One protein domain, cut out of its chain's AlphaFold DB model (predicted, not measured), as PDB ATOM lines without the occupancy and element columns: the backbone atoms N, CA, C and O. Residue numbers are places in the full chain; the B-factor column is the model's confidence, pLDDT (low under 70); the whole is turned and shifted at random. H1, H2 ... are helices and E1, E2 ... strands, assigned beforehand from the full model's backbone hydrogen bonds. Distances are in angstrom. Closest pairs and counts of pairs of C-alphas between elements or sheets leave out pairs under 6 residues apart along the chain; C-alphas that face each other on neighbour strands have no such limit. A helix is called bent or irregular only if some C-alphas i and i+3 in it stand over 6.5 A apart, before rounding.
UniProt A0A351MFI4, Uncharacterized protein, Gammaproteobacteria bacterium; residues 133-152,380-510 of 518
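Overview. This is residues 133 to 152 and 380 to 510 of the 518 residues of an uncharacterized protein of Gammaproteobacteria bacterium (UniProt A0A351MFI4). A strongly twisted sheet of five strands runs through the middle of the domain, with the longest helix, H2, crossing one face and the short, irregular helix H1 on the opposite face. H3 packs on H2 and grazes the sheet with residues 465 to 467, while H4 follows E7; the small ribbon of E2 and E3 lies by H1, far from H4. The printed part has 151 residues with four named helices and seven named strands, in the order E1 E2 E3 H1 E4 H2 H3 E5 E6 E7 H4; the class is mixed. The large sheet runs E1 E4 E7 E5 E6, all antiparallel. The whole is compact, with a radius of gyration of the C-alphas of 15.2 A and spans of 44 by 39 by 25 A.

Arrangement. The large sheet holds E1, residues 138 to 142, E4, 398 to 403, E7, 491 to 497, E5, 470 to 473, and E6, 478 to 480. Within hydrogen-bond range are N 141 and O 399 for E1 and E4, 2.8 A, N 400 and O 495 for E4 and E7, 2.9 A, N 494 and O 470 for E7 and E5, 2.8 A, and N 480 and O 471 for the hairpin E5 and E6, 2.8 A. H2, residues 411 to 426, is on this sheet at a height of 8.8 A, making two layers, a helix on one face of a sheet. It runs across the strands, at 83 degrees to E1 on the local plane; the closest C-alphas of these two are those of Gly 139 and Gly 419, 6.7 A. H3, residues 457 to 467, touches residues 412 to 417 of H2 alone, closest at the C-alphas of Ile 412 and Val 466, 5.9 A, at a steep tilt of 51 degrees, opposite ways. E4, H2, H3 and E5 form a split strand-helix-strand unit, two strands running the same way with E7 between them and a right-handed crossover. H4, residues 499 to 509, is close to H3 but not clearly touching, with the C-alphas of Leu 458 and Ile 505 closest at 7.4 A. H1, residues 384 to 391, is on the opposite face from H2 and irregular: C-alphas 387 and 390 are 9.2 A apart. E2, residues 146 to 149, and E3, 380 to 383, are antiparallel neighbours, with N 147 and O 382 2.8 A apart. Every O i to N i+4 pair is within hydrogen-bond range in H2 and H4, against 6 of 7 in H3 and 2 of 4 in H1.

Along the chain. E1 begins at C-alpha 138 (195.706, 163.912, 145.924). H2 measures 22.2 A, E7 19.6 A and H3 16.0 A. H4 ends at C-alpha 509 (186.688, 177.744, 130.624).

Size, cuts and confidence. The two C-alphas farthest apart are those of Arg 380 and Gly 452, 47.8 A. Residues 153 to 379 are not printed; C-alphas 152 and 380 stand 9.6 A apart across the cut. The link H2 to H3 is long, 30 residues. Residues 152, 431 to 436 and 450 to 455 have pLDDT under 70.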
ATOM      1  N   GLU A 133     196.136 156.084 150.433       79.94
ATOM      2  CA  GLU A 133     196.951 156.546 151.563       79.94
ATOM      3  C   GLU A 133     196.639 158.007 151.910       79.94
ATOM      4  O   GLU A 133     196.920 158.918 151.137       79.94
ATOM      5  N   ALA A 134     196.111 158.272 153.105       70.88
ATOM      6  CA  ALA A 134     195.725 159.631 153.491       70.88
ATOM      7  C   ALA A 134     196.922 160.583 153.688       70.88
ATOM      8  O   ALA A 134     196.733 161.795 153.761       70.88
ATOM      9  N   ARG A 135     198.151 160.048 153.757       72.88
ATOM     10  CA  ARG A 135     199.413 160.812 153.803       72.88
ATOM     11  C   ARG A 135     199.938 161.238 152.425       72.88
ATOM     12  O   ARG A 135     200.817 162.093 152.365       72.88
ATOM     13  N   THR A 136     199.442 160.628 151.351       74.50
ATOM     14  CA  THR A 136     199.870 160.862 149.960       74.50
ATOM     15  C   THR A 136     198.667 161.102 149.035       74.50
ATOM     16  O   THR A 136     198.789 161.063 147.812       74.50
ATOM     17  N   ALA A 137     197.496 161.372 149.619       72.06
ATOM     18  CA  ALA A 137     196.249 161.570 148.904       72.06
ATOM     19  C   ALA A 137     196.295 162.870 148.093       72.06
ATOM     20  O   ALA A 137     196.579 163.939 148.634       72.06
ATOM     21  N   GLU A 138     195.954 162.777 146.810       85.56
ATOM     22  CA  GLU A 138     195.706 163.912 145.924       85.56
ATOM     23  C   GLU A 138     194.653 163.507 144.884       85.56
ATOM     24  O   GLU A 138     194.842 162.533 144.153       85.56
ATOM     25  N   GLY A 139     193.556 164.259 144.780       88.38
ATOM     26  CA  GLY A 139     192.614 164.135 143.665       88.38
ATOM     27  C   GLY A 139     191.149 164.076 144.078       88.38
ATOM     28  O   GLY A 139     190.789 164.279 145.235       88.38
ATOM     29  N   PHE A 140     190.289 163.811 143.094       89.25
ATOM     30  CA  PHE A 140     188.850 163.684 143.299       89.25
ATOM     31  C   PHE A 140     188.448 162.237 143.603       89.25
ATOM     32  O   PHE A 140     188.714 161.311 142.835       89.25
ATOM     33  N   VAL A 141     187.764 162.065 144.728       89.69
ATOM     34  CA  VAL A 141     187.244 160.796 145.244       89.69
ATOM     35  C   VAL A 141     185.747 160.918 145.555       89.69
ATOM     36  O   VAL A 141     185.156 161.988 145.420       89.69
ATOM     37  N   GLY A 142     185.106 159.821 145.954       88.94
ATOM     38  CA  GLY A 142     183.688 159.789 146.321       88.94
ATOM     39  C   GLY A 142     183.501 159.271 147.743       88.94
ATOM     40  O   GLY A 142     184.425 158.709 148.329       88.94
ATOM     41  N   VAL A 143     182.291 159.401 148.291       90.75
ATOM     42  CA  VAL A 143     181.985 158.969 149.672       90.75
ATOM     43  C   VAL A 143     182.306 157.489 149.941       90.75
ATOM     44  O   VAL A 143     182.651 157.127 151.060       90.75
ATOM     45  N   ALA A 144     182.256 156.632 148.918       88.94
ATOM     46  CA  ALA A 144     182.576 155.208 149.032       88.94
ATOM     47  C   ALA A 144     184.079 154.870 148.917       88.94
ATOM     48  O   ALA A 144     184.440 153.704 149.061       88.94
ATOM     49  N   THR A 145     184.960 155.838 148.628       88.31
ATOM     50  CA  THR A 145     186.398 155.569 148.464       88.31
ATOM     51  C   THR A 145     187.036 155.220 149.817       88.31
ATOM     52  O   THR A 145     186.912 156.012 150.757       88.31
ATOM     53  N   PRO A 146     187.731 154.071 149.943       90.31
ATOM     54  CA  PRO A 146     188.489 153.732 151.142       90.31
ATOM     55  C   PRO A 146     189.743 154.605 151.265       90.31
ATOM     56  O   PRO A 146     190.560 154.669 150.347       90.31
ATOM     57  N   LEU A 147     189.912 155.238 152.423       90.75
ATOM     58  CA  LEU A 147     191.110 155.967 152.826       90.75
ATOM     59  C   LEU A 147     191.884 155.137 153.854       90.75
ATOM     60  O   LEU A 147     191.298 154.607 154.797       90.75
ATOM     61  N   LEU A 148     193.198 155.036 153.686       90.00
ATOM     62  CA  LEU A 148     194.109 154.428 154.651       90.00
ATOM     63  C   LEU A 148     194.643 155.541 155.559       90.00
ATOM     64  O   LEU A 148     195.559 156.280 155.194       90.00
ATOM     65  N   LEU A 149     194.001 155.712 156.716       87.38
ATOM     66  CA  LEU A 149     194.372 156.718 157.707       87.38
ATOM     67  C   LEU A 149     195.511 156.184 158.589       87.38
ATOM     68  O   LEU A 149     195.417 155.050 159.070       87.38
ATOM     69  N   PRO A 150     196.547 156.985 158.899       81.12
ATOM     70  CA  PRO A 150     197.427 156.654 160.011       81.12
ATOM     71  C   PRO A 150     196.597 156.645 161.302       81.12
ATOM     72  O   PRO A 150     195.846 157.587 161.563       81.12
ATOM     73  N   ALA A 151     196.714 155.594 162.115       70.00
ATOM     74  CA  ALA A 151     196.136 155.631 163.453       70.00
ATOM     75  C   ALA A 151     196.847 156.690 164.316       70.00
ATOM     76  O   ALA A 151     198.061 156.882 164.164       70.00
ATOM     77  N   PRO A 152     196.134 157.347 165.248       63.09
ATOM     78  CA  PRO A 152     196.790 158.137 166.275       63.09
ATOM     79  C   PRO A 152     197.697 157.222 167.120       63.09
ATOM     80  O   PRO A 152     197.366 156.046 167.321       63.09
ATOM     81  N   ARG A 380     194.432 152.449 159.639       85.94
ATOM     82  CA  ARG A 380     192.992 152.229 159.711       85.94
ATOM     83  C   ARG A 380     192.357 152.571 158.371       85.94
ATOM     84  O   ARG A 380     192.275 153.738 157.999       85.94
ATOM     85  N   VAL A 381     191.839 151.556 157.683       88.44
ATOM     86  CA  VAL A 381     190.962 151.773 156.525       88.44
ATOM     87  C   VAL A 381     189.615 152.320 157.009       88.44
ATOM     88  O   VAL A 381     188.984 151.728 157.886       88.44
ATOM     89  N   VAL A 382     189.190 153.450 156.445       90.44
ATOM     90  CA  VAL A 382     187.897 154.114 156.689       90.44
ATOM     91  C   VAL A 382     187.417 154.693 155.360       90.44
ATOM     92  O   VAL A 382     188.206 155.306 154.646       90.44
ATOM     93  N   THR A 383     186.151 154.518 154.986       92.19
ATOM     94  CA  THR A 383     185.612 155.192 153.790       92.19
ATOM     95  C   THR A 383     185.477 156.694 154.031       92.19
ATOM     96  O   THR A 383     185.243 157.137 155.157       92.19
ATOM     97  N   LEU A 384     185.577 157.510 152.980       91.88
ATOM     98  CA  LEU A 384     185.407 158.959 153.131       91.88
ATOM     99  C   LEU A 384     184.029 159.329 153.727       91.88
ATOM    100  O   LEU A 384     183.936 160.258 154.525       91.88
ATOM    101  N   GLY A 385     182.972 158.577 153.416       92.12
ATOM    102  CA  GLY A 385     181.644 158.745 154.010       92.12
ATOM    103  C   GLY A 385     181.609 158.462 155.516       92.12
ATOM    104  O   GLY A 385     180.998 159.224 156.258       92.12
ATOM    105  N   GLU A 386     182.312 157.431 155.996       92.12
ATOM    106  CA  GLU A 386     182.469 157.171 157.438       92.12
ATOM    107  C   GLU A 386     183.314 158.245 158.140       92.12
ATOM    108  O   GLU A 386     183.056 158.558 159.301       92.12
ATOM    109  N   LEU A 387     184.304 158.820 157.445       92.94
ATOM    110  CA  LEU A 387     185.146 159.901 157.967       92.94
ATOM    111  C   LEU A 387     184.376 161.227 158.103       92.94
ATOM    112  O   LEU A 387     184.587 161.961 159.065       92.94
ATOM    113  N   LEU A 388     183.487 161.525 157.151       93.19
ATOM    114  CA  LEU A 388     182.634 162.720 157.140       93.19
ATOM    115  C   LEU A 388     181.392 162.581 158.036       93.19
ATOM    116  O   LEU A 388     180.910 163.566 158.596       93.19
ATOM    117  N   GLY A 389     180.840 161.372 158.165       91.75
ATOM    118  CA  GLY A 389     179.630 161.111 158.943       91.75
ATOM    119  C   GLY A 389     178.447 161.965 158.474       91.75
ATOM    120  O   GLY A 389     177.997 161.849 157.339       91.75
ATOM    121  N   ALA A 390     177.937 162.837 159.348       86.94
ATOM    122  CA  ALA A 390     176.823 163.737 159.028       86.94
ATOM    123  C   ALA A 390     177.200 164.902 158.085       86.94
ATOM    124  O   ALA A 390     176.307 165.527 157.522       86.94
ATOM    125  N   GLU A 391     178.494 165.178 157.888       87.12
ATOM    126  CA  GLU A 391     178.998 166.161 156.912       87.12
ATOM    127  C   GLU A 391     179.130 165.547 155.494       87.12
ATOM    128  O   GLU A 391     179.564 166.206 154.541       87.12
ATOM    129  N   ALA A 392     178.755 164.270 155.324       86.62
ATOM    130  CA  ALA A 392     178.670 163.624 154.021       86.62
ATOM    131  C   ALA A 392     177.478 164.183 153.222       86.62
ATOM    132  O   ALA A 392     176.313 164.035 153.588       86.62
ATOM    133  N   SER A 393     177.789 164.816 152.094       85.00
ATOM    134  CA  SER A 393     176.817 165.231 151.084       85.00
ATOM    135  C   SER A 393     176.320 164.018 150.283       85.00
ATOM    136  O   SER A 393     176.852 162.913 150.408       85.00
ATOM    137  N   GLY A 394     175.287 164.212 149.456       82.19
ATOM    138  CA  GLY A 394     174.655 163.132 148.684       82.19
ATOM    139  C   GLY A 394     175.630 162.337 147.792       82.19
ATOM    140  O   GLY A 394     176.697 162.848 147.449       82.19
ATOM    141  N   PRO A 395     175.272 161.105 147.381       81.44
ATOM    142  CA  PRO A 395     176.200 160.128 146.793       81.44
ATOM    143  C   PRO A 395     176.875 160.576 145.488       81.44
ATOM    144  O   PRO A 395     177.954 160.085 145.167       81.44
ATOM    145  N   ASP A 396     176.278 161.526 144.765       83.50
ATOM    146  CA  ASP A 396     176.824 162.102 143.529       83.50
ATOM    147  C   ASP A 396     177.821 163.255 143.778       83.50
ATOM    148  O   ASP A 396     178.309 163.878 142.833       83.50
ATOM    149  N   THR A 397     178.124 163.569 145.042       89.31
ATOM    150  CA  THR A 397     179.121 164.582 145.417       89.31
ATOM    151  C   THR A 397     180.525 164.018 145.246       89.31
ATOM    152  O   THR A 397     180.880 163.003 145.851       89.31
ATOM    153  N   LEU A 398     181.349 164.716 144.466       90.69
ATOM    154  CA  LEU A 398     182.775 164.435 144.369       90.69
ATOM    155  C   LEU A 398     183.535 165.275 145.395       90.69
ATOM    156  O   LEU A 398     183.205 166.429 145.653       90.69
ATOM    157  N   TYR A 399     184.572 164.694 145.977       93.19
ATOM    158  CA  TYR A 399     185.380 165.312 147.016       93.19
ATOM    159  C   TYR A 399     186.810 165.439 146.528       93.19
ATOM    160  O   TYR A 399     187.453 164.426 146.263       93.19
ATOM    161  N   TYR A 400     187.323 166.662 146.437       94.38
ATOM    162  CA  TYR A 400     188.761 166.850 146.326       94.38
ATOM    163  C   TYR A 400     189.384 166.582 147.697       94.38
ATOM    164  O   TYR A 400     189.002 167.219 148.682       94.38
ATOM    165  N   VAL A 401     190.313 165.632 147.761       94.00
ATOM    166  CA  VAL A 401     191.102 165.333 148.958       94.00
ATOM    167  C   VAL A 401     192.575 165.587 148.666       94.00
ATOM    168  O   VAL A 401     193.088 165.162 147.627       94.00
ATOM    169  N   ARG A 402     193.258 166.288 149.575       93.75
ATOM    170  CA  ARG A 402     194.709 166.481 149.513       93.75
ATOM    171  C   ARG A 402     195.329 166.533 150.905       93.75
ATOM    172  O   ARG A 402     194.840 167.249 151.778       93.75
ATOM    173  N   THR A 403     196.400 165.773 151.118       94.50
ATOM    174  CA  THR A 403     197.253 165.926 152.306       94.50
ATOM    175  C   THR A 403     197.965 167.278 152.235       94.50
ATOM    176  O   THR A 403     198.510 167.606 151.183       94.50
ATOM    177  N   VAL A 404     197.987 168.049 153.324       93.75
ATOM    178  CA  VAL A 404     198.684 169.349 153.354       93.75
ATOM    179  C   VAL A 404     200.188 169.127 153.207       93.75
ATOM    180  O   VAL A 404     200.781 168.359 153.970       93.75
ATOM    181  N   GLN A 405     200.810 169.797 152.241       92.25
ATOM    182  CA  GLN A 405     202.237 169.693 151.934       92.25
ATOM    183  C   GLN A 405     203.002 170.950 152.396       92.25
ATOM    184  O   GLN A 405     202.395 172.012 152.541       92.25
ATOM    185  N   PRO A 406     204.324 170.871 152.660       91.06
ATOM    186  CA  PRO A 406     205.141 172.042 153.009       91.06
ATOM    187  C   PRO A 406     205.097 173.170 151.969       91.06
ATOM    188  O   PRO A 406     205.326 174.327 152.308       91.06
ATOM    189  N   GLU A 407     204.802 172.823 150.718       91.75
ATOM    190  CA  GLU A 407     204.689 173.719 149.569       91.75
ATOM    191  C   GLU A 407     203.318 174.420 149.454       91.75
ATOM    192  O   GLU A 407     203.153 175.269 148.583       91.75
ATOM    193  N   ASP A 408     202.336 174.112 150.314       92.06
ATOM    194  CA  ASP A 408     201.003 174.743 150.310       92.06
ATOM    195  C   ASP A 408     200.991 176.112 151.023       92.06
ATOM    196  O   ASP A 408     200.208 176.358 151.945       92.06
ATOM    197  N   ASP A 409     201.862 177.027 150.594       89.69
ATOM    198  CA  ASP A 409     202.044 178.361 151.189       89.69
ATOM    199  C   ASP A 409     200.806 179.274 151.049       89.69
ATOM    200  O   ASP A 409     200.491 180.053 151.952       89.69
ATOM    201  N   GLN A 410     200.044 179.108 149.968       88.75
ATOM    202  CA  GLN A 410     198.721 179.703 149.740       88.75
ATOM    203  C   GLN A 410     197.582 179.026 150.537       88.75
ATOM    204  O   GLN A 410     196.412 179.403 150.405       88.75
ATOM    205  N   GLY A 411     197.880 178.013 151.355       92.31
ATOM    206  CA  GLY A 411     196.906 177.308 152.187       92.31
ATOM    207  C   GLY A 411     195.793 176.615 151.389       92.31
ATOM    208  O   GLY A 411     195.986 176.173 150.256       92.31
ATOM    209  N   ILE A 412     194.585 176.543 151.966       93.56
ATOM    210  CA  ILE A 412     193.438 175.865 151.327       93.56
ATOM    211  C   ILE A 412     193.063 176.507 149.976       93.56
ATOM    212  O   ILE A 412     192.570 175.808 149.092       93.56
ATOM    213  N   TRP A 413     193.340 177.801 149.774       94.19
ATOM    214  CA  TRP A 413     193.103 178.472 148.491       94.19
ATOM    215  C   TRP A 413     193.932 177.833 147.371       94.19
ATOM    216  O   TRP A 413     193.360 177.297 146.421       94.19
ATOM    217  N   GLY A 414     195.260 177.796 147.537       92.44
ATOM    218  CA  GLY A 414     196.178 177.167 146.583       92.44
ATOM    219  C   GLY A 414     195.918 175.670 146.418       92.44
ATOM    220  O   GLY A 414     195.903 175.169 145.295       92.44
ATOM    221  N   ILE A 415     195.595 174.960 147.508       94.12
ATOM    222  CA  ILE A 415     195.210 173.537 147.468       94.12
ATOM    223  C   ILE A 415     194.006 173.307 146.538       94.12
ATOM    224  O   ILE A 415     194.032 172.384 145.724       94.12
ATOM    225  N   VAL A 416     192.963 174.140 146.626       94.19
ATOM    226  CA  VAL A 416     191.760 174.019 145.783       94.19
ATOM    227  C   VAL A 416     192.020 174.487 144.348       94.19
ATOM    228  O   VAL A 416     191.568 173.832 143.409       94.19
ATOM    229  N   GLN A 417     192.763 175.579 144.163       94.12
ATOM    230  CA  GLN A 417     193.164 176.117 142.859       94.12
ATOM    231  C   GLN A 417     193.981 175.094 142.059       94.12
ATOM    232  O   GLN A 417     193.588 174.708 140.956       94.12
ATOM    233  N   PHE A 418     195.061 174.579 142.653       92.12
ATOM    234  CA  PHE A 418     195.884 173.511 142.088       92.12
ATOM    235  C   PHE A 418     195.059 172.248 141.832       92.12
ATOM    236  O   PHE A 418     195.127 171.675 140.745       92.12
ATOM    237  N   GLY A 419     194.229 171.841 142.800       90.88
ATOM    238  CA  GLY A 419     193.363 170.672 142.686       90.88
ATOM    239  C   GLY A 419     192.419 170.727 141.490       90.88
ATOM    240  O   GLY A 419     192.306 169.747 140.749       90.88
ATOM    241  N   LEU A 420     191.785 171.878 141.256       92.06
ATOM    242  CA  LEU A 420     190.919 172.105 140.102       92.06
ATOM    243  C   LEU A 420     191.720 172.135 138.798       92.06
ATOM    244  O   LEU A 420     191.454 171.318 137.918       92.06
ATOM    245  N   THR A 421     192.722 173.008 138.684       90.56
ATOM    246  CA  THR A 421     193.499 173.187 137.447       90.56
ATOM    247  C   THR A 421     194.211 171.899 137.021       90.56
ATOM    248  O   THR A 421     194.086 171.484 135.870       90.56
ATOM    249  N   ASN A 422     194.877 171.195 137.943       90.12
ATOM    250  CA  ASN A 422     195.573 169.937 137.653       90.12
ATOM    251  C   ASN A 422     194.593 168.787 137.334       90.12
ATOM    252  O   ASN A 422     194.869 167.945 136.483       90.12
ATOM    253  N   THR A 423     193.416 168.727 137.967       88.50
ATOM    254  CA  THR A 423     192.414 167.699 137.616       88.50
ATOM    255  C   THR A 423     191.802 167.965 136.243       88.50
ATOM    256  O   THR A 423     191.736 167.055 135.422       88.50
ATOM    257  N   PHE A 424     191.411 169.204 135.947       89.19
ATOM    258  CA  PHE A 424     190.837 169.557 134.650       89.19
ATOM    259  C   PHE A 424     191.838 169.443 133.488       89.19
ATOM    260  O   PHE A 424     191.445 169.017 132.402       89.19
ATOM    261  N   ALA A 425     193.125 169.723 133.724       87.81
ATOM    262  CA  ALA A 425     194.190 169.515 132.741       87.81
ATOM    263  C   ALA A 425     194.505 168.024 132.499       87.81
ATOM    264  O   ALA A 425     194.779 167.637 131.362       87.81
ATOM    265  N   ARG A 426     194.422 167.173 133.537       86.19
ATOM    266  CA  ARG A 426     194.488 165.698 133.409       86.19
ATOM    267  C   ARG A 426     193.216 165.098 132.790       86.19
ATOM    268  O   ARG A 426     193.274 164.015 132.214       86.19
ATOM    269  N   GLY A 427     192.100 165.822 132.866       85.12
ATOM    270  CA  GLY A 427     190.779 165.426 132.391       85.12
ATOM    271  C   GLY A 427     189.907 164.832 133.499       85.12
ATOM    272  O   GLY A 427     190.349 164.000 134.291       85.12
ATOM    273  N   LEU A 428     188.642 165.249 133.538       82.94
ATOM    274  CA  LEU A 428     187.655 164.882 134.555       82.94
ATOM    275  C   LEU A 428     186.413 164.286 133.879       82.94
ATOM    276  O   LEU A 428     185.898 164.862 132.927       82.94
ATOM    277  N   ARG A 429     185.894 163.143 134.345       79.31
ATOM    278  CA  ARG A 429     184.627 162.608 133.812       79.31
ATOM    279  C   ARG A 429     183.443 163.342 134.446       79.31
ATOM    280  O   ARG A 429     183.179 163.171 135.634       79.31
ATOM    281  N   LEU A 430     182.733 164.139 133.649       71.50
ATOM    282  CA  LEU A 430     181.545 164.888 134.066       71.50
ATOM    283  C   LEU A 430     180.280 164.218 133.526       71.50
ATOM    284  O   LEU A 430     179.981 164.300 132.338       71.50
ATOM    285  N   GLY A 431     179.520 163.552 134.397       62.66
ATOM    286  CA  GLY A 431     178.267 162.908 134.011       62.66
ATOM    287  C   GLY A 431     177.813 161.808 134.972       62.66
ATOM    288  O   GLY A 431     178.476 161.547 135.979       62.66
ATOM    289  N   PRO A 432     176.678 161.149 134.674       55.62
ATOM    290  CA  PRO A 432     176.228 159.974 135.413       55.62
ATOM    291  C   PRO A 432     177.210 158.800 135.265       55.62
ATOM    292  O   PRO A 432     178.004 158.731 134.324       55.62
ATOM    293  N   ALA A 433     177.126 157.845 136.194       54.22
ATOM    294  CA  ALA A 433     177.950 156.638 136.203       54.22
ATOM    295  C   ALA A 433     177.908 155.904 134.846       54.22
ATOM    296  O   ALA A 433     176.846 155.474 134.399       54.22
ATOM    297  N   GLY A 434     179.072 155.752 134.204       50.41
ATOM    298  CA  GLY A 434     179.200 155.152 132.870       50.41
ATOM    299  C   GLY A 434     179.336 156.144 131.707       50.41
ATOM    300  O   GLY A 434     179.452 155.696 130.571       50.41
ATOM    301  N   ALA A 435     179.370 157.459 131.954       60.22
ATOM    302  CA  ALA A 435     179.844 158.417 130.955       60.22
ATOM    303  C   ALA A 435     181.288 158.077 130.536       60.22
ATOM    304  O   ALA A 435     182.163 157.933 131.394       60.22
ATOM    305  N   GLU A 436     181.533 157.930 129.231       56.34
ATOM    306  CA  GLU A 436     182.864 157.640 128.673       56.34
ATOM    307  C   GLU A 436     183.727 158.893 128.509       56.34
ATOM    308  O   GLU A 436     184.951 158.822 128.644       56.34
ATOM    309  N   ASP A 437     183.082 160.037 128.279       71.81
ATOM    310  CA  ASP A 437     183.738 161.289 127.927       71.81
ATOM    311  C   ASP A 437     184.580 161.845 129.086       71.81
ATOM    312  O   ASP A 437     184.080 162.274 130.132       71.81
ATOM    313  N   LEU A 438     185.897 161.849 128.875       81.94
ATOM    314  CA  LEU A 438     186.854 162.576 129.695       81.94
ATOM    315  C   LEU A 438     186.846 164.046 129.259       81.94
ATOM    316  O   LEU A 438     187.204 164.367 128.126       81.94
ATOM    317  N   VAL A 439     186.442 164.942 130.156       82.12
ATOM    318  CA  VAL A 439     186.343 166.376 129.882       82.12
ATOM    319  C   VAL A 439     187.632 167.065 130.324       82.12
ATOM    320  O   VAL A 439     187.905 167.202 131.517       82.12
ATOM    321  N   THR A 440     188.427 167.502 129.347       87.25
ATOM    322  CA  THR A 440     189.709 168.191 129.558       87.25
ATOM    323  C   THR A 440     189.608 169.647 129.114       87.25
ATOM    324  O   THR A 440     189.224 169.930 127.980       87.25
ATOM    325  N   ILE A 441     190.009 170.568 129.989       89.00
ATOM    326  CA  ILE A 441     190.157 172.003 129.701       89.00
ATOM    327  C   ILE A 441     191.433 172.527 130.365       89.00
ATOM    328  O   ILE A 441     191.905 171.968 131.352       89.00
ATOM    329  N   GLN A 442     191.986 173.614 129.829       90.12
ATOM    330  CA  GLN A 442     193.089 174.334 130.461       90.12
ATOM    331  C   GLN A 442     192.522 175.527 131.227       90.12
ATOM    332  O   GLN A 442     191.954 176.438 130.627       90.12
ATOM    333  N   ILE A 443     192.664 175.501 132.550       87.00
ATOM    334  CA  ILE A 443     192.346 176.628 133.427       87.00
ATOM    335  C   ILE A 443     193.646 177.433 133.598       87.00
ATOM    336  O   ILE A 443     194.647 176.840 134.007       87.00
ATOM    337  N   PRO A 444     193.681 178.738 133.265       86.69
ATOM    338  CA  PRO A 444     194.857 179.576 133.508       86.69
ATOM    339  C   PRO A 444     195.280 179.570 134.986       86.69
ATOM    340  O   PRO A 444     194.444 179.410 135.876       86.69
ATOM    341  N   ALA A 445     196.575 179.731 135.267       83.88
ATOM    342  CA  ALA A 445     197.082 179.699 136.642       83.88
ATOM    343  C   ALA A 445     196.534 180.866 137.487       83.88
ATOM    344  O   ALA A 445     196.203 180.680 138.652       83.88
ATOM    345  N   ASP A 446     196.383 182.019 136.840       84.94
ATOM    346  CA  ASP A 446     195.836 183.304 137.286       84.94
ATOM    347  C   ASP A 446     194.299 183.399 137.179       84.94
ATOM    348  O   ASP A 446     193.716 184.467 137.357       84.94
ATOM    349  N   ALA A 447     193.601 182.301 136.866       84.19
ATOM    350  CA  ALA A 447     192.168 182.329 136.567       84.19
ATOM    351  C   ALA A 447     191.259 182.668 137.763       84.19
ATOM    352  O   ALA A 447     190.063 182.918 137.575       84.19
ATOM    353  N   ASP A 448     191.776 182.631 138.987       81.38
ATOM    354  CA  ASP A 448     191.123 183.034 140.234       81.38
ATOM    355  C   ASP A 448     191.315 184.530 140.561       81.38
ATOM    356  O   ASP A 448     190.414 185.161 141.138       81.38
ATOM    357  N   GLU A 449     192.450 185.091 140.137       78.31
ATOM    358  CA  GLU A 449     192.772 186.513 140.194       78.31
ATOM    359  C   GLU A 449     191.912 187.344 139.220       78.31
ATOM    360  O   GLU A 449     191.173 186.835 138.371       78.31
ATOM    361  N   LEU A 450     191.956 188.671 139.376       69.69
ATOM    362  CA  LEU A 450     191.390 189.594 138.396       69.69
ATOM    363  C   LEU A 450     192.065 190.964 138.470       69.69
ATOM    364  O   LEU A 450     192.100 191.597 139.537       69.69
ATOM    365  N   ASP A 451     192.452 191.478 137.307       57.84
ATOM    366  CA  ASP A 451     192.826 192.875 137.105       57.84
ATOM    367  C   ASP A 451     191.723 193.816 137.626       57.84
ATOM    368  O   ASP A 451     190.659 193.974 137.025       57.84
ATOM    369  N   GLY A 452     191.964 194.457 138.777       50.91
ATOM    370  CA  GLY A 452     191.053 195.463 139.341       50.91
ATOM    371  C   GLY A 452     190.209 195.048 140.556       50.91
ATOM    372  O   GLY A 452     189.152 195.636 140.783       50.91
ATOM    373  N   ARG A 453     190.680 194.113 141.397       50.28
ATOM    374  CA  ARG A 453     190.157 193.864 142.770       50.28
ATOM    375  C   ARG A 453     188.725 193.304 142.879       50.28
ATOM    376  O   ARG A 453     188.110 193.392 143.942       50.28
ATOM    377  N   ARG A 454     188.178 192.699 141.823       53.84
ATOM    378  CA  ARG A 454     186.931 191.911 141.888       53.84
ATOM    379  C   ARG A 454     187.271 190.438 141.693       53.84
ATOM    380  O   ARG A 454     187.600 190.066 140.582       53.84
ATOM    381  N   SER A 455     187.164 189.603 142.727       62.47
ATOM    382  CA  SER A 455     187.462 188.162 142.603       62.47
ATOM    383  C   SER A 455     186.729 187.525 141.409       62.47
ATOM    384  O   SER A 455     185.558 187.856 141.167       62.47
ATOM    385  N   SER A 456     187.412 186.659 140.651       85.56
ATOM    386  CA  SER A 456     186.950 186.124 139.361       85.56
ATOM    387  C   SER A 456     185.758 185.157 139.495       85.56
ATOM    388  O   SER A 456     185.217 184.952 140.581       85.56
ATOM    389  N   PHE A 457     185.303 184.537 138.398       90.50
ATOM    390  CA  PHE A 457     184.373 183.402 138.504       90.50
ATOM    391  C   PHE A 457     184.948 182.278 139.384       90.50
ATOM    392  O   PHE A 457     184.276 181.829 140.318       90.50
ATOM    393  N   LEU A 458     186.192 181.873 139.111       91.12
ATOM    394  CA  LEU A 458     186.878 180.803 139.823       91.12
ATOM    395  C   LEU A 458     187.251 181.246 141.240       91.12
ATOM    396  O   LEU A 458     186.923 180.536 142.183       91.12
ATOM    397  N   GLY A 459     187.807 182.448 141.416       91.69
ATOM    398  CA  GLY A 459     188.173 182.974 142.735       91.69
ATOM    399  C   GLY A 459     186.970 183.086 143.677       91.69
ATOM    400  O   GLY A 459     187.036 182.663 144.831       91.69
ATOM    401  N   ARG A 460     185.804 183.530 143.177       92.44
ATOM    402  CA  ARG A 460     184.562 183.530 143.974       92.44
ATOM    403  C   ARG A 460     184.092 182.123 144.326       92.44
ATOM    404  O   ARG A 460     183.376 181.977 145.314       92.44
ATOM    405  N   MET A 461     184.406 181.107 143.519       94.06
ATOM    406  CA  MET A 461     184.112 179.711 143.849       94.06
ATOM    407  C   MET A 461     185.103 179.170 144.882       94.06
ATOM    408  O   MET A 461     184.649 178.628 145.886       94.06
ATOM    409  N   ILE A 462     186.410 179.379 144.687       93.88
ATOM    410  CA  ILE A 462     187.467 178.975 145.625       93.88
ATOM    411  C   ILE A 462     187.199 179.572 147.006       93.88
ATOM    412  O   ILE A 462     187.158 178.810 147.962       93.88
ATOM    413  N   ALA A 463     186.877 180.867 147.117       92.62
ATOM    414  CA  ALA A 463     186.500 181.501 148.385       92.62
ATOM    415  C   ALA A 463     185.422 180.704 149.151       92.62
ATOM    416  O   ALA A 463     185.640 180.279 150.283       92.62
ATOM    417  N   ARG A 464     184.296 180.380 148.493       94.19
ATOM    418  CA  ARG A 464     183.217 179.581 149.107       94.19
ATOM    419  C   ARG A 464     183.641 178.147 149.436       94.19
ATOM    420  O   ARG A 464     183.079 177.548 150.348       94.19
ATOM    421  N   LYS A 465     184.581 177.569 148.682       94.81
ATOM    422  CA  LYS A 465     185.120 176.221 148.927       94.81
ATOM    423  C   LYS A 465     186.132 176.191 150.070       94.81
ATOM    424  O   LYS A 465     186.155 175.207 150.798       94.81
ATOM    425  N   VAL A 466     186.893 177.266 150.262       93.94
ATOM    426  CA  VAL A 466     187.758 177.498 151.423       93.94
ATOM    427  C   VAL A 466     186.895 177.616 152.684       93.94
ATOM    428  O   VAL A 466     187.091 176.834 153.613       93.94
ATOM    429  N   ASP A 467     185.867 178.471 152.681       92.19
ATOM    430  CA  ASP A 467     184.936 178.635 153.814       92.19
ATOM    431  C   ASP A 467     184.186 177.336 154.172       92.19
ATOM    432  O   ASP A 467     183.966 177.029 155.344       92.19
ATOM    433  N   ALA A 468     183.789 176.553 153.162       92.88
ATOM    434  CA  ALA A 468     183.054 175.299 153.337       92.88
ATOM    435  C   ALA A 468     183.945 174.062 153.566       92.88
ATOM    436  O   ALA A 468     183.405 172.968 153.769       92.88
ATOM    437  N   SER A 469     185.272 174.211 153.510       94.00
ATOM    438  CA  SER A 469     186.227 173.100 153.601       94.00
ATOM    439  C   SER A 469     186.182 172.382 154.952       94.00
ATOM    440  O   SER A 469     185.749 172.923 155.975       94.00
ATOM    441  N   LEU A 470     186.633 171.129 154.939       95.00
ATOM    442  CA  LEU A 470     186.839 170.301 156.119       95.00
ATOM    443  C   LEU A 470     188.320 169.937 156.203       95.00
ATOM    444  O   LEU A 470     188.933 169.568 155.204       95.00
ATOM    445  N   VAL A 471     188.886 170.029 157.401       94.00
ATOM    446  CA  VAL A 471     190.267 169.637 157.699       94.00
ATOM    447  C   VAL A 471     190.212 168.498 158.709       94.00
ATOM    448  O   VAL A 471     189.597 168.645 159.764       94.00
ATOM    449  N   TYR A 472     190.816 167.356 158.389       92.62
ATOM    450  CA  TYR A 472     190.964 166.234 159.317       92.62
ATOM    451  C   TYR A 472     192.415 166.134 159.785       92.62
ATOM    452  O   TYR A 472     193.315 165.937 158.971       92.62
ATOM    453  N   ASN A 473     192.636 166.260 161.093       90.25
ATOM    454  CA  ASN A 473     193.962 166.205 161.700       90.25
ATOM    455  C   ASN A 473     194.275 164.781 162.183       90.25
ATOM    456  O   ASN A 473     193.520 164.196 162.965       90.25
ATOM    457  N   PHE A 474     195.388 164.213 161.716       86.06
ATOM    458  CA  PHE A 474     195.760 162.821 161.976       86.06
ATOM    459  C   PHE A 474     196.120 162.558 163.443       86.06
ATOM    460  O   PHE A 474     195.802 161.492 163.965       86.06
ATOM    461  N   GLU A 475     196.768 163.511 164.118       82.19
ATOM    462  CA  GLU A 475     197.326 163.298 165.459       82.19
ATOM    463  C   GLU A 475     196.239 163.199 166.525       82.19
ATOM    464  O   GLU A 475     196.272 162.316 167.380       82.19
ATOM    465  N   ASN A 476     195.249 164.091 166.450       82.56
ATOM    466  CA  ASN A 476     194.120 164.114 167.378       82.56
ATOM    467  C   ASN A 476     192.868 163.397 166.835       82.56
ATOM    468  O   ASN A 476     191.907 163.214 167.583       82.56
ATOM    469  N   SER A 477     192.882 162.964 165.566       86.12
ATOM    470  CA  SER A 477     191.766 162.298 164.874       86.12
ATOM    471  C   SER A 477     190.453 163.098 164.878       86.12
ATOM    472  O   SER A 477     189.362 162.528 164.956       86.12
ATOM    473  N   ARG A 478     190.538 164.435 164.807       86.94
ATOM    474  CA  ARG A 478     189.374 165.335 164.771       86.94
ATOM    475  C   ARG A 478     189.208 165.964 163.396       86.94
ATOM    476  O   ARG A 478     190.174 166.339 162.740       86.94
ATOM    477  N   MET A 479     187.949 166.150 163.017       90.62
ATOM    478  CA  MET A 479     187.559 167.005 161.902       90.62
ATOM    479  C   MET A 479     187.267 168.424 162.406       90.62
ATOM    480  O   MET A 479     186.717 168.604 163.498       90.62
ATOM    481  N   GLY A 480     187.634 169.426 161.615       88.88
ATOM    482  CA  GLY A 480     187.427 170.841 161.896       88.88
ATOM    483  C   GLY A 480     187.178 171.659 160.630       88.88
ATOM    484  O   GLY A 480     187.275 171.164 159.509       88.88
ATOM    485  N   ARG A 481     186.845 172.936 160.833       86.12
ATOM    486  CA  ARG A 481     186.570 173.933 159.788       86.12
ATOM    487  C   ARG A 481     187.398 175.187 160.085       86.12
ATOM    488  O   ARG A 481     186.885 176.140 160.665       86.12
ATOM    489  N   ASN A 482     188.698 175.146 159.789       78.38
ATOM    490  CA  ASN A 482     189.604 176.282 159.980       78.38
ATOM    491  C   ASN A 482     190.447 176.524 158.715       78.38
ATOM    492  O   ASN A 482     191.501 175.913 158.562       78.38
ATOM    493  N   PRO A 483     190.015 177.418 157.810       70.50
ATOM    494  CA  PRO A 483     190.732 177.679 156.564       70.50
ATOM    495  C   PRO A 483     192.020 178.500 156.716       70.50
ATOM    496  O   PRO A 483     192.723 178.708 155.728       70.50
ATOM    497  N   HIS A 484     192.328 179.003 157.916       72.81
ATOM    498  CA  HIS A 484     193.434 179.939 158.157       72.81
ATOM    499  C   HIS A 484     194.598 179.342 158.957       72.81
ATOM    500  O   HIS A 484     195.591 180.027 159.195       72.81
ATOM    501  N   LEU A 485     194.486 178.084 159.384       76.88
ATOM    502  CA  LEU A 485     195.545 177.356 160.072       76.88
ATOM    503  C   LEU A 485     195.496 175.901 159.614       76.88
ATOM    504  O   LEU A 485     194.603 175.168 160.032       76.88
ATOM    505  N   ILE A 486     196.452 175.519 158.766       84.44
ATOM    506  CA  ILE A 486     196.658 174.135 158.335       84.44
ATOM    507  C   ILE A 486     198.103 173.698 158.598       84.44
ATOM    508  O   ILE A 486     199.013 174.530 158.585       84.44
ATOM    509  N   GLN A 487     198.315 172.407 158.856       85.69
ATOM    510  CA  GLN A 487     199.600 171.855 159.302       85.69
ATOM    511  C   GLN A 487     200.147 170.786 158.327       85.69
ATOM    512  O   GLN A 487     199.570 169.697 158.216       85.69
ATOM    513  N   PRO A 488     201.269 171.059 157.624       86.25
ATOM    514  CA  PRO A 488     201.884 170.117 156.687       86.25
ATOM    515  C   PRO A 488     202.174 168.730 157.274       86.25
ATOM    516  O   PRO A 488     202.725 168.598 158.364       86.25
ATOM    517  N   GLY A 489     201.810 167.676 156.540       81.44
ATOM    518  CA  GLY A 489     202.019 166.270 156.918       81.44
ATOM    519  C   GLY A 489     201.161 165.748 158.084       81.44
ATOM    520  O   GLY A 489     201.133 164.534 158.318       81.44
ATOM    521  N   GLN A 490     200.451 166.633 158.790       85.12
ATOM    522  CA  GLN A 490     199.584 166.323 159.933       85.12
ATOM    523  C   GLN A 490     198.089 166.361 159.575       85.12
ATOM    524  O   GLN A 490     197.276 165.862 160.355       85.12
ATOM    525  N   GLU A 491     197.715 166.899 158.408       92.12
ATOM    526  CA  GLU A 491     196.314 167.170 158.066       92.12
ATOM    527  C   GLU A 491     195.915 166.791 156.630       92.12
ATOM    528  O   GLU A 491     196.712 166.835 155.689       92.12
ATOM    529  N   LEU A 492     194.636 166.434 156.477       93.69
ATOM    530  CA  LEU A 492     193.952 166.138 155.220       93.69
ATOM    531  C   LEU A 492     192.884 167.208 154.961       93.69
ATOM    532  O   LEU A 492     191.918 167.315 155.718       93.69
ATOM    533  N   VAL A 493     193.033 167.965 153.876       95.50
ATOM    534  CA  VAL A 493     192.020 168.907 153.389       95.50
ATOM    535  C   VAL A 493     191.018 168.154 152.519       95.50
ATOM    536  O   VAL A 493     191.396 167.402 151.618       95.50
ATOM    537  N   ILE A 494     189.730 168.357 152.796       95.69
ATOM    538  CA  ILE A 494     188.598 167.704 152.139       95.69
ATOM    539  C   ILE A 494     187.616 168.787 151.673       95.69
ATOM    540  O   ILE A 494     187.090 169.559 152.477       95.69
ATOM    541  N   VAL A 495     187.344 168.838 150.368       95.62
ATOM    542  CA  VAL A 495     186.509 169.878 149.750       95.62
ATOM    543  C   VAL A 495     185.449 169.246 148.854       95.62
ATOM    544  O   VAL A 495     185.755 168.628 147.836       95.62
ATOM    545  N   ALA A 496     184.184 169.409 149.238       95.38
ATOM    546  CA  ALA A 496     183.033 168.886 148.504       95.38
ATOM    547  C   ALA A 496     182.732 169.717 147.246       95.38
ATOM    548  O   ALA A 496     182.653 170.946 147.310       95.38
ATOM    549  N   PHE A 497     182.476 169.053 146.122       94.19
ATOM    550  CA  PHE A 497     182.055 169.635 144.848       94.19
ATOM    551  C   PHE A 497     180.809 168.926 144.318       94.19
ATOM    552  O   PHE A 497     180.784 167.706 144.139       94.19
ATOM    553  N   SER A 498     179.770 169.705 144.021       92.38
ATOM    554  CA  SER A 498     178.603 169.188 143.308       92.38
ATOM    555  C   SER A 498     178.900 169.039 141.805       92.38
ATOM    556  O   SER A 498     179.664 169.840 141.252       92.38
ATOM    557  N   PRO A 499     178.257 168.091 141.093       88.81
ATOM    558  CA  PRO A 499     178.384 167.982 139.638       88.81
ATOM    559  C   PRO A 499     178.029 169.284 138.902       88.81
ATOM    560  O   PRO A 499     178.666 169.631 137.913       88.81
ATOM    561  N   ALA A 500     177.061 170.051 139.418       90.50
ATOM    562  CA  ALA A 500     176.666 171.339 138.851       90.50
ATOM    563  C   ALA A 500     177.788 172.395 138.920       90.50
ATOM    564  O   ALA A 500     177.949 173.175 137.983       90.50
ATOM    565  N   GLU A 501     178.587 172.417 139.991       93.69
ATOM    566  CA  GLU A 501     179.736 173.324 140.106       93.69
ATOM    567  C   GLU A 501     180.873 172.919 139.170       93.69
ATOM    568  O   GLU A 501     181.437 173.781 138.505       93.69
ATOM    569  N   LEU A 502     181.171 171.621 139.064       91.88
ATOM    570  CA  LEU A 502     182.210 171.115 138.161       91.88
ATOM    571  C   LEU A 502     181.843 171.362 136.687       91.88
ATOM    572  O   LEU A 502     182.680 171.846 135.924       91.88
ATOM    573  N   ASN A 503     180.576 171.156 136.314       90.31
ATOM    574  CA  ASN A 503     180.052 171.557 135.005       90.31
ATOM    575  C   ASN A 503     180.161 173.077 134.797       90.31
ATOM    576  O   ASN A 503     180.598 173.515 133.740       90.31
ATOM    577  N   SER A 504     179.850 173.888 135.816       91.56
ATOM    578  CA  SER A 504     179.970 175.353 135.727       91.56
ATOM    579  C   SER A 504     181.416 175.822 135.515       91.56
ATOM    580  O   SER A 504     181.629 176.815 134.826       91.56
ATOM    581  N   ILE A 505     182.412 175.131 136.088       91.44
ATOM    582  CA  ILE A 505     183.834 175.400 135.810       91.44
ATOM    583  C   ILE A 505     184.166 175.022 134.367       91.44
ATOM    584  O   ILE A 505     184.747 175.834 133.648       91.44
ATOM    585  N   HIS A 506     183.770 173.822 133.934       90.50
ATOM    586  CA  HIS A 506     183.982 173.380 132.560       90.50
ATOM    587  C   HIS A 506     183.401 174.371 131.547       90.50
ATOM    588  O   HIS A 506     184.130 174.858 130.690       90.50
ATOM    589  N   ASP A 507     182.118 174.707 131.664       90.50
ATOM    590  CA  ASP A 507     181.409 175.524 130.678       90.50
ATOM    591  C   ASP A 507     181.908 176.983 130.646       90.50
ATOM    592  O   ASP A 507     181.783 177.646 129.618       90.50
ATOM    593  N   TYR A 508     182.516 177.475 131.735       90.75
ATOM    594  CA  TYR A 508     183.148 178.799 131.793       90.75
ATOM    595  C   TYR A 508     184.507 178.849 131.072       90.75
ATOM    596  O   TYR A 508     184.805 179.834 130.397       90.75
ATOM    597  N   PHE A 509     185.335 177.805 131.208       89.56
ATOM    598  CA  PHE A 509     186.688 177.744 130.624       89.56
ATOM    599  C   PHE A 509     186.771 176.959 129.307       89.56
ATOM    600  O   PHE A 509     187.815 176.959 128.650       89.56
ATOM    601  N   ARG A 510     185.691 176.292 128.885       88.00
ATOM    602  CA  ARG A 510     185.602 175.648 127.575       88.00
ATOM    603  C   ARG A 510     185.841 176.695 126.479       88.00
ATOM    604  O   ARG A 510     185.162 177.722 126.480       88.00
TER     605      ARG A 510